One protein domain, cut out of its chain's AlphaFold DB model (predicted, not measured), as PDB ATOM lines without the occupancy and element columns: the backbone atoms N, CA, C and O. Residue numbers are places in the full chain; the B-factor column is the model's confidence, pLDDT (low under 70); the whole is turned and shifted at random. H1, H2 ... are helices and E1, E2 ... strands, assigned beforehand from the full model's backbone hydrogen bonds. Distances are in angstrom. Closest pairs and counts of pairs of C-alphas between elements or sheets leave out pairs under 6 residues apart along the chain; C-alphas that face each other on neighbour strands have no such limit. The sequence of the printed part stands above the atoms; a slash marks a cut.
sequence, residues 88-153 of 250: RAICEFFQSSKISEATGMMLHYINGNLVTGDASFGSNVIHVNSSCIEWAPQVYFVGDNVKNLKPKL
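Overview. This is residues 88 to 153 of the 250 residues of an uncharacterized protein of Gossypium barbadense (UniProt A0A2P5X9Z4). A small sheet of three short strands, E2 - E1 - E3, makes the core, with the small helix H1 packed on one face; a separate hairpin of two short strands, E4 and E5, lies off the side of the sheet away from H1, where E5 comes near E2 at Asn 145 and Asn 113. A long loop stretch, residues 88 to 105, leads into E1, and the short helix H2 follows directly on E3 and only grazes the sheet. The printed part has 66 residues with two named helices and five named strands, in the order E1 E2 H1 E3 H2 E4 E5, and both sheets are antiparallel. The class is mixed, helices and strands, with 29 residues, under half, in named elements. The whole is compact and rounded, with a radius of gyration of the C-alphas of 11.0 A and spans of 27 by 27 by 23 A.

Arrangement. After residues 88 to 105, which hold no named element, comes E1, residues 106 to 110, the inner strand of its sheet. E1 and E2, residues 113 to 115, form a hairpin at 123 degrees between directions, with N 115 and O 108 2.8 A apart. H1, residues 117 to 121, is on the sheet at a height over the sheet of 8.6 A, and only just over E2, on which 3 of its 5 C-alphas fall. Its closest C-alphas to E1 are those of Ser 120 and His 108, 5.9 A apart. E3, residues 126 to 129, is antiparallel to E1 at 152 degrees, with N 107 and O 128 2.8 A apart, and N 126 and O 109 2.9 A apart. E2, H1 and E3 make a split strand-helix-strand unit, two strands of one sheet with a helix between them along the chain and another strand, E1, between them in the sheet, and its crossover is right-handed. H2, residues 130 to 135, only grazes the sheet with residues 130 to 133; its closest C-alphas to E1 are those of Ser 130 and Leu 107, 6.3 A apart. The two helices are apart. E4, residues 140 to 142, and E5, residues 145 to 147, form a hairpin at 138 degrees, with N 147 and O 140 2.8 A apart. The closest C-alphas of E5 and E2 are those of Asn 145 and Asn 113, 5.3 A apart, while E5 and E1 are only just apart at 8.4 A. In H2 every O i to N i+4 pair is within hydrogen-bond range; in H1 0 of 1 is, but 2 of 2 O i to N i+3 pairs are.

Along the chain. E1 begins at C-alpha 106, at (39.640, 42.068, -26.704), and is 13.7 A long; E2 is 6.3 A and H1 8.1 A. E3 is 10.2 A and H2 9.1 A, ending at C-alpha 135, at (28.367, 33.127, -28.929). E4 is 6.8 A and E5 6.4 A, ending at C-alpha 147, at (36.621, 31.204, -39.790).

Size, cuts and confidence. The two C-alphas farthest apart are those of Asp 118 and Pro 137, 29.7 A. The printed part has no cut, and the links between its named elements are tight. The mean pLDDT of the printed part is 83.8; residue 137 and residues 150 to 153 are under 70.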
ATOM      1  N   ARG A  88      40.806  53.125 -29.940       76.75
ATOM      2  CA  ARG A  88      40.245  52.066 -29.101       76.75
ATOM      3  C   ARG A  88      39.702  50.966 -30.020       76.75
ATOM      4  O   ARG A  88      38.793  51.235 -30.798       76.75
ATOM      5  N   ALA A  89      40.258  49.758 -29.940       83.62
ATOM      6  CA  ALA A  89      39.792  48.604 -30.709       83.62
ATOM      7  C   ALA A  89      38.282  48.399 -30.501       83.62
ATOM      8  O   ALA A  89      37.820  48.277 -29.363       83.62
ATOM      9  N   ILE A  90      37.512  48.406 -31.590       87.69
ATOM     10  CA  ILE A  90      36.056  48.240 -31.567       87.69
ATOM     11  C   ILE A  90      35.743  46.808 -31.977       87.69
ATOM     12  O   ILE A  90      36.119  46.390 -33.067       87.69
ATOM     13  N   CYS A  91      35.039  46.076 -31.114       88.88
ATOM     14  CA  CYS A  91      34.576  44.731 -31.417       88.88
ATOM     15  C   CYS A  91      33.699  44.732 -32.675       88.88
ATOM     16  O   CYS A  91      32.697  45.443 -32.723       88.88
ATOM     17  N   GLU A  92      34.028  43.905 -33.663       86.81
ATOM     18  CA  GLU A  92      33.314  43.852 -34.944       86.81
ATOM     19  C   GLU A  92      31.866  43.349 -34.781       86.81
ATOM     20  O   GLU A  92      30.981  43.734 -35.541       86.81
ATOM     21  N   PHE A  93      31.599  42.535 -33.754       83.31
ATOM     22  CA  PHE A  93      30.278  41.946 -33.496       83.31
ATOM     23  C   PHE A  93      29.366  42.833 -32.646       83.31
ATOM     24  O   PHE A  93      28.171  42.911 -32.912       83.31
ATOM     25  N   PHE A  94      29.917  43.480 -31.616       81.00
ATOM     26  CA  PHE A  94      29.144  44.252 -30.636       81.00
ATOM     27  C   PHE A  94      29.299  45.772 -30.815       81.00
ATOM     28  O   PHE A  94      28.685  46.548 -30.090       81.00
ATOM     29  N   GLN A  95      30.145  46.204 -31.758       82.38
ATOM     30  CA  GLN A  95      30.454  47.610 -32.061       82.38
ATOM     31  C   GLN A  95      30.837  48.444 -30.832       82.38
ATOM     32  O   GLN A  95      30.708  49.666 -30.804       82.38
ATOM     33  N   SER A  96      31.361  47.778 -29.805       80.75
ATOM     34  CA  SER A  96      31.821  48.399 -28.578       80.75
ATOM     35  C   SER A  96      33.272  48.056 -28.346       80.75
ATOM     36  O   SER A  96      33.776  46.997 -28.706       80.75
ATOM     37  N   SER A  97      33.941  48.975 -27.685       85.31
ATOM     38  CA  SER A  97      35.308  48.821 -27.226       85.31
ATOM     39  C   SER A  97      35.380  48.513 -25.725       85.31
ATOM     40  O   SER A  97      36.458  48.512 -25.121       85.31
ATOM     41  N   LYS A  98      34.221  48.297 -25.084       85.00
ATOM     42  CA  LYS A  98      34.123  47.930 -23.671       85.00
ATOM     43  C   LYS A  98      34.617  46.500 -23.472       85.00
ATOM     44  O   LYS A  98      34.146  45.566 -24.112       85.00
ATOM     45  N   ILE A  99      35.558  46.355 -22.551       80.38
ATOM     46  CA  ILE A  99      35.938  45.070 -21.973       80.38
ATOM     47  C   ILE A  99      35.315  45.007 -20.581       80.38
ATOM     48  O   ILE A  99      35.267  46.007 -19.864       80.38
ATOM     49  N   SER A 100      34.752  43.861 -20.235       81.50
ATOM     50  CA  SER A 100      34.158  43.599 -18.925       81.50
ATOM     51  C   SER A 100      34.259  42.106 -18.643       81.50
ATOM     52  O   SER A 100      34.580  41.348 -19.553       81.50
ATOM     53  N   GLU A 101      33.959  41.670 -17.423       79.56
ATOM     54  CA  GLU A 101      33.885  40.239 -17.098       79.56
ATOM     55  C   GLU A 101      32.890  39.495 -18.006       79.56
ATOM     56  O   GLU A 101      33.195  38.419 -18.504       79.56
ATOM     57  N   ALA A 102      31.743  40.115 -18.308       74.44
ATOM     58  CA  ALA A 102      30.711  39.515 -19.155       74.44
ATOM     59  C   ALA A 102      31.098  39.485 -20.645       74.44
ATOM     60  O   ALA A 102      30.833  38.516 -21.357       74.44
ATOM     61  N   THR A 103      31.715  40.561 -21.140       80.62
ATOM     62  CA  THR A 103      32.100  40.661 -22.559       80.62
ATOM     63  C   THR A 103      33.411  39.929 -22.839       80.62
ATOM     64  O   THR A 103      33.626  39.462 -23.952       80.62
ATOM     65  N   GLY A 104      34.286  39.824 -21.845       87.50
ATOM     66  CA  GLY A 104      35.618  39.259 -21.979       87.50
ATOM     67  C   GLY A 104      36.634  40.213 -22.613       87.50
ATOM     68  O   GLY A 104      36.345  41.373 -22.936       87.50
ATOM     69  N   MET A 105      37.860  39.712 -22.766       89.00
ATOM     70  CA  MET A 105      39.007  40.466 -23.285       89.00
ATOM     71  C   MET A 105      38.866  40.754 -24.780       89.00
ATOM     72  O   MET A 105      38.184  40.020 -25.491       89.00
ATOM     73  N   MET A 106      39.548  41.792 -25.269       91.88
ATOM     74  CA  MET A 106      39.640  42.068 -26.704       91.88
ATOM     75  C   MET A 106      40.672  41.141 -27.356       91.88
ATOM     76  O   MET A 106      41.828  41.099 -26.942       91.88
ATOM     77  N   LEU A 107      40.250  40.409 -28.380       91.62
ATOM     78  CA  LEU A 107      41.081  39.540 -29.204       91.62
ATOM     79  C   LEU A 107      41.289  40.176 -30.578       91.62
ATOM     80  O   LEU A 107      40.435  40.909 -31.078       91.62
ATOM     81  N   HIS A 108      42.432  39.880 -31.188       93.50
ATOM     82  CA  HIS A 108      42.875  40.489 -32.437       93.50
ATOM     83  C   HIS A 108      43.154  39.394 -33.457       93.50
ATOM     84  O   HIS A 108      43.961  38.507 -33.191       93.50
ATOM     85  N   TYR A 109      42.519  39.456 -34.623       91.81
ATOM     86  CA  TYR A 109      42.662  38.440 -35.657       91.81
ATOM     87  C   TYR A 109      43.121  39.020 -36.986       91.81
ATOM     88  O   TYR A 109      42.571  40.006 -37.469       91.81
ATOM     89  N   ILE A 110      44.077  38.344 -37.623       92.62
ATOM     90  CA  ILE A 110      44.498  38.619 -38.999       92.62
ATOM     91  C   ILE A 110      44.332  37.339 -39.803       92.62
ATOM     92  O   ILE A 110      44.928  36.307 -39.489       92.62
ATOM     93  N   ASN A 111      43.509  37.393 -40.851       89.12
ATOM     94  CA  ASN A 111      43.235  36.246 -41.725       89.12
ATOM     95  C   ASN A 111      42.796  34.974 -40.965       89.12
ATOM     96  O   ASN A 111      43.066  33.862 -41.412       89.12
ATOM     97  N   GLY A 112      42.123  35.137 -39.821       88.62
ATOM     98  CA  GLY A 112      41.683  34.030 -38.969       88.62
ATOM     99  C   GLY A 112      42.717  33.524 -37.958       88.62
ATOM    100  O   GLY A 112      42.432  32.565 -37.254       88.62
ATOM    101  N   ASN A 113      43.887  34.155 -37.843       91.44
ATOM    102  CA  ASN A 113      44.895  33.815 -36.835       91.44
ATOM    103  C   ASN A 113      44.888  34.846 -35.710       91.44
ATOM    104  O   ASN A 113      44.845  36.046 -35.993       91.44
ATOM    105  N   LEU A 114      44.943  34.383 -34.461       91.25
ATOM    106  CA  LEU A 114      45.063  35.253 -33.295       91.25
ATOM    107  C   LEU A 114      46.444  35.921 -33.296       91.25
ATOM    108  O   LEU A 114      47.465  35.245 -33.419       91.25
ATOM    109  N   VAL A 115      46.476  37.242 -33.155       90.50
ATOM    110  CA  VAL A 115      47.707  38.037 -33.097       90.50
ATOM    111  C   VAL A 115      47.807  38.786 -31.773       90.50
ATOM    112  O   VAL A 115      46.812  39.053 -31.101       90.50
ATOM    113  N   THR A 116      49.025  39.117 -31.363       87.75
ATOM    114  CA  THR A 116      49.319  39.833 -30.112       87.75
ATOM    115  C   THR A 116      50.443  40.835 -30.368       87.75
ATOM    116  O   THR A 116      51.205  40.672 -31.317       87.75
ATOM    117  N   GLY A 117      50.552  41.876 -29.538       85.38
ATOM    118  CA  GLY A 117      51.632  42.860 -29.627       85.38
ATOM    119  C   GLY A 117      51.424  43.897 -30.730       85.38
ATOM    120  O   GLY A 117      50.304  44.340 -30.976       85.38
ATOM    121  N   ASP A 118      52.504  44.299 -31.386       80.88
ATOM    122  CA  ASP A 118      52.537  45.318 -32.442       80.88
ATOM    123  C   ASP A 118      51.684  44.958 -33.671       80.88
ATOM    124  O   ASP A 118      51.033  45.825 -34.258       80.88
ATOM    125  N   ALA A 119      51.590  43.669 -34.004       79.56
ATOM    126  CA  ALA A 119      50.735  43.171 -35.081       79.56
ATOM    127  C   ALA A 119      49.237  43.490 -34.876       79.56
ATOM    128  O   ALA A 119      48.473  43.507 -35.839       79.56
ATOM    129  N   SER A 120      48.806  43.778 -33.642       80.38
ATOM    130  CA  SER A 120      47.409  44.091 -33.313       80.38
ATOM    131  C   SER A 120      46.928  45.465 -33.795       80.38
ATOM    132  O   SER A 120      45.719  45.699 -33.826       80.38
ATOM    133  N   PHE A 121      47.847  46.347 -34.204       80.06
ATOM    134  CA  PHE A 121      47.553  47.706 -34.679       80.06
ATOM    135  C   PHE A 121      47.453  47.812 -36.210       80.06
ATOM    136  O   PHE A 121      47.333  48.910 -36.754       80.06
ATOM    137  N   GLY A 122      47.525  46.684 -36.925       79.31
ATOM    138  CA  GLY A 122      47.395  46.658 -38.380       79.31
ATOM    139  C   GLY A 122      45.987  47.031 -38.858       79.31
ATOM    140  O   GLY A 122      44.989  46.672 -38.242       79.31
ATOM    141  N   SER A 123      45.883  47.677 -40.023       79.38
ATOM    142  CA  SER A 123      44.595  48.077 -40.623       79.38
ATOM    143  C   SER A 123      43.686  46.905 -41.022       79.38
ATOM    144  O   SER A 123      42.503  47.100 -41.268       79.38
ATOM    145  N   ASN A 124      44.241  45.693 -41.117       86.44
ATOM    146  CA  ASN A 124      43.526  44.470 -41.494       86.44
ATOM    147  C   ASN A 124      43.168  43.602 -40.276       86.44
ATOM    148  O   ASN A 124      42.823  42.429 -40.440       86.44
ATOM    149  N   VAL A 125      43.320  44.145 -39.065       89.75
ATOM    150  CA  VAL A 125      43.023  43.439 -37.822       89.75
ATOM    151  C   VAL A 125      41.531  43.514 -37.538       89.75
ATOM    152  O   VAL A 125      40.930  44.584 -37.505       89.75
ATOM    153  N   ILE A 126      40.947  42.349 -37.299       90.06
ATOM    154  CA  ILE A 126      39.593  42.198 -36.784       90.06
ATOM    155  C   ILE A 126      39.679  42.136 -35.261       90.06
ATOM    156  O   ILE A 126      40.353  41.267 -34.704       90.06
ATOM    157  N   HIS A 127      39.000  43.059 -34.588       91.69
ATOM    158  CA  HIS A 127      38.927  43.108 -33.132       91.69
ATOM    159  C   HIS A 127      37.623  42.468 -32.670       91.69
ATOM    160  O   HIS A 127      36.559  42.827 -33.168       91.69
ATOM    161  N   VAL A 128      37.672  41.523 -31.735       90.75
ATOM    162  CA  VAL A 128      36.473  40.839 -31.231       90.75
ATOM    163  C   VAL A 128      36.660  40.495 -29.764       90.75
ATOM    164  O   VAL A 128      37.716  40.004 -29.384       90.75
ATOM    165  N   ASN A 129      35.648  40.704 -28.926       90.88
ATOM    166  CA  ASN A 129      35.724  40.218 -27.553       90.88
ATOM    167  C   ASN A 129      35.670  38.682 -27.488       90.88
ATOM    168  O   ASN A 129      34.964  38.059 -28.280       90.88
ATOM    169  N   SER A 130      36.331  38.065 -26.506       90.00
ATOM    170  CA  SER A 130      36.336  36.602 -26.351       90.00
ATOM    171  C   SER A 130      34.928  36.002 -26.286       90.00
ATOM    172  O   SER A 130      34.646  35.067 -27.031       90.00
ATOM    173  N   SER A 131      34.009  36.598 -25.516       87.00
ATOM    174  CA  SER A 131      32.629  36.102 -25.442       87.00
ATOM    175  C   SER A 131      31.918  36.193 -26.798       87.00
ATOM    176  O   SER A 131      31.179  35.291 -27.172       87.00
ATOM    177  N   CYS A 132      32.160  37.236 -27.601       88.00
ATOM    178  CA  CYS A 132      31.517  37.364 -28.915       88.00
ATOM    179  C   CYS A 132      31.880  36.212 -29.865       88.00
ATOM    180  O   CYS A 132      31.062  35.848 -30.702       88.00
ATOM    181  N   ILE A 133      33.072  35.627 -29.729       85.62
ATOM    182  CA  ILE A 133      33.508  34.483 -30.543       85.62
ATOM    183  C   ILE A 133      32.770  33.214 -30.135       85.62
ATOM    184  O   ILE A 133      32.340  32.458 -31.000       85.62
ATOM    185  N   GLU A 134      32.602  33.001 -28.832       82.31
ATOM    186  CA  GLU A 134      31.918  31.825 -28.289       82.31
ATOM    187  C   GLU A 134      30.429  31.811 -28.647       82.31
ATOM    188  O   GLU A 134      29.865  30.760 -28.948       82.31
ATOM    189  N   TRP A 135      29.799  32.988 -28.661       80.38
ATOM    190  CA  TRP A 135      28.367  33.127 -28.929       80.38
ATOM    191  C   TRP A 135      28.025  33.365 -30.404       80.38
ATOM    192  O   TRP A 135      26.850  33.302 -30.774       80.38
ATOM    193  N   ALA A 136      29.004  33.649 -31.268       81.50
ATOM    194  CA  ALA A 136      28.725  33.945 -32.666       81.50
ATOM    195  C   ALA A 136      28.260  32.677 -33.412       81.50
ATOM    196  O   ALA A 136      29.050  31.758 -33.632       81.50
ATOM    197  N   PRO A 137      27.016  32.637 -33.932       68.44
ATOM    198  CA  PRO A 137      26.384  31.413 -34.444       68.44
ATOM    199  C   PRO A 137      27.017  30.852 -35.727       68.44
ATOM    200  O   PRO A 137      26.552  29.854 -36.272       68.44
ATOM    201  N   GLN A 138      28.022  31.528 -36.276       79.56
ATOM    202  CA  GLN A 138      28.678  31.159 -37.529       79.56
ATOM    203  C   GLN A 138      30.188  31.076 -37.413       79.56
ATOM    204  O   GLN A 138      30.821  30.686 -38.395       79.56
ATOM    205  N   VAL A 139      30.754  31.457 -36.270       87.06
ATOM    206  CA  VAL A 139      32.188  31.377 -36.043       87.06
ATOM    207  C   VAL A 139      32.528  29.934 -35.698       87.06
ATOM    208  O   VAL A 139      31.864  29.295 -34.888       87.06
ATOM    209  N   TYR A 140      33.541  29.397 -36.367       86.25
ATOM    210  CA  TYR A 140      34.032  28.047 -36.121       86.25
ATOM    211  C   TYR A 140      35.540  28.000 -36.321       86.25
ATOM    212  O   TYR A 140      36.119  28.840 -37.015       86.25
ATOM    213  N   PHE A 141      36.168  26.997 -35.723       88.88
ATOM    214  CA  PHE A 141      37.605  26.788 -35.802       88.88
ATOM    215  C   PHE A 141      37.925  25.655 -36.778       88.88
ATOM    216  O   PHE A 141      37.271  24.612 -36.784       88.88
ATOM    217  N   VAL A 142      38.934  25.874 -37.616       88.69
ATOM    218  CA  VAL A 142      39.557  24.853 -38.463       88.69
ATOM    219  C   VAL A 142      41.018  24.772 -38.048       88.69
ATOM    220  O   VAL A 142      41.821  25.623 -38.436       88.69
ATOM    221  N   GLY A 143      41.349  23.783 -37.216       90.88
ATOM    222  CA  GLY A 143      42.609  23.799 -36.466       90.88
ATOM    223  C   GLY A 143      42.671  25.048 -35.585       90.88
ATOM    224  O   GLY A 143      41.680  25.398 -34.950       90.88
ATOM    225  N   ASP A 144      43.789  25.770 -35.636       86.94
ATOM    226  CA  ASP A 144      43.987  27.008 -34.864       86.94
ATOM    227  C   ASP A 144      43.428  28.263 -35.559       86.94
ATOM    228  O   ASP A 144      43.540  29.378 -35.052       86.94
ATOM    229  N   ASN A 145      42.845  28.108 -36.752       86.50
ATOM    230  CA  ASN A 145      42.325  29.223 -37.533       86.50
ATOM    231  C   ASN A 145      40.827  29.393 -37.317       86.50
ATOM    232  O   ASN A 145      40.033  28.510 -37.651       86.50
ATOM    233  N   VAL A 146      40.427  30.576 -36.872       87.56
ATOM    234  CA  VAL A 146      39.020  30.949 -36.803       87.56
ATOM    235  C   VAL A 146      38.509  31.372 -38.183       87.56
ATOM    236  O   VAL A 146      39.166  32.090 -38.947       87.56
ATOM    237  N   LYS A 147      37.320  30.896 -38.539       88.69
ATOM    238  CA  LYS A 147      36.621  31.204 -39.790       88.69
ATOM    239  C   LYS A 147      35.347  31.987 -39.489       88.69
ATOM    240  O   LYS A 147      34.833  31.951 -38.376       88.69
ATOM    241  N   ASN A 148      34.838  32.696 -40.501       84.75
ATOM    242  CA  ASN A 148      33.619  33.512 -40.415       84.75
ATOM    243  C   ASN A 148      33.640  34.603 -39.326       84.75
ATOM    244  O   ASN A 148      32.602  34.953 -38.778       84.75
ATOM    245  N   LEU A 149      34.812  35.182 -39.054       79.69
ATOM    246  CA  LEU A 149      34.944  36.333 -38.152       79.69
ATOM    247  C   LEU A 149      34.239  37.596 -38.641       79.69
ATOM    248  O   LEU A 149      33.994  38.493 -37.849       79.69
ATOM    249  N   LYS A 150      33.922  37.669 -39.935       69.75
ATOM    250  CA  LYS A 150      33.150  38.780 -40.471       69.75
ATOM    251  C   LYS A 150      31.713  38.643 -39.979       69.75
ATOM    252  O   LYS A 150      31.079  37.629 -40.302       69.75
ATOM    253  N   PRO A 151      31.167  39.641 -39.268       61.66
ATOM    254  CA  PRO A 151      29.746  39.691 -39.010       61.66
ATOM    255  C   PRO A 151      29.023  39.576 -40.347       61.66
ATOM    256  O   PRO A 151      29.414  40.188 -41.349       61.66
ATOM    257  N   LYS A 152      27.935  38.805 -40.384       53.97
ATOM    258  CA  LYS A 152      26.962  39.045 -41.445       53.97
ATOM    259  C   LYS A 152      26.533  40.496 -41.275       53.97
ATOM    260  O   LYS A 152      26.143  40.867 -40.173       53.97
ATOM    261  N   LEU A 153      26.705  41.272 -42.348       44.72
ATOM    262  CA  LEU A 153      26.331  42.680 -42.492       44.72
ATOM    263  C   LEU A 153      25.171  43.050 -41.561       44.72
ATOM    264  O   LEU A 153      24.217  42.266 -41.488       44.72
TER     265      LEU A 153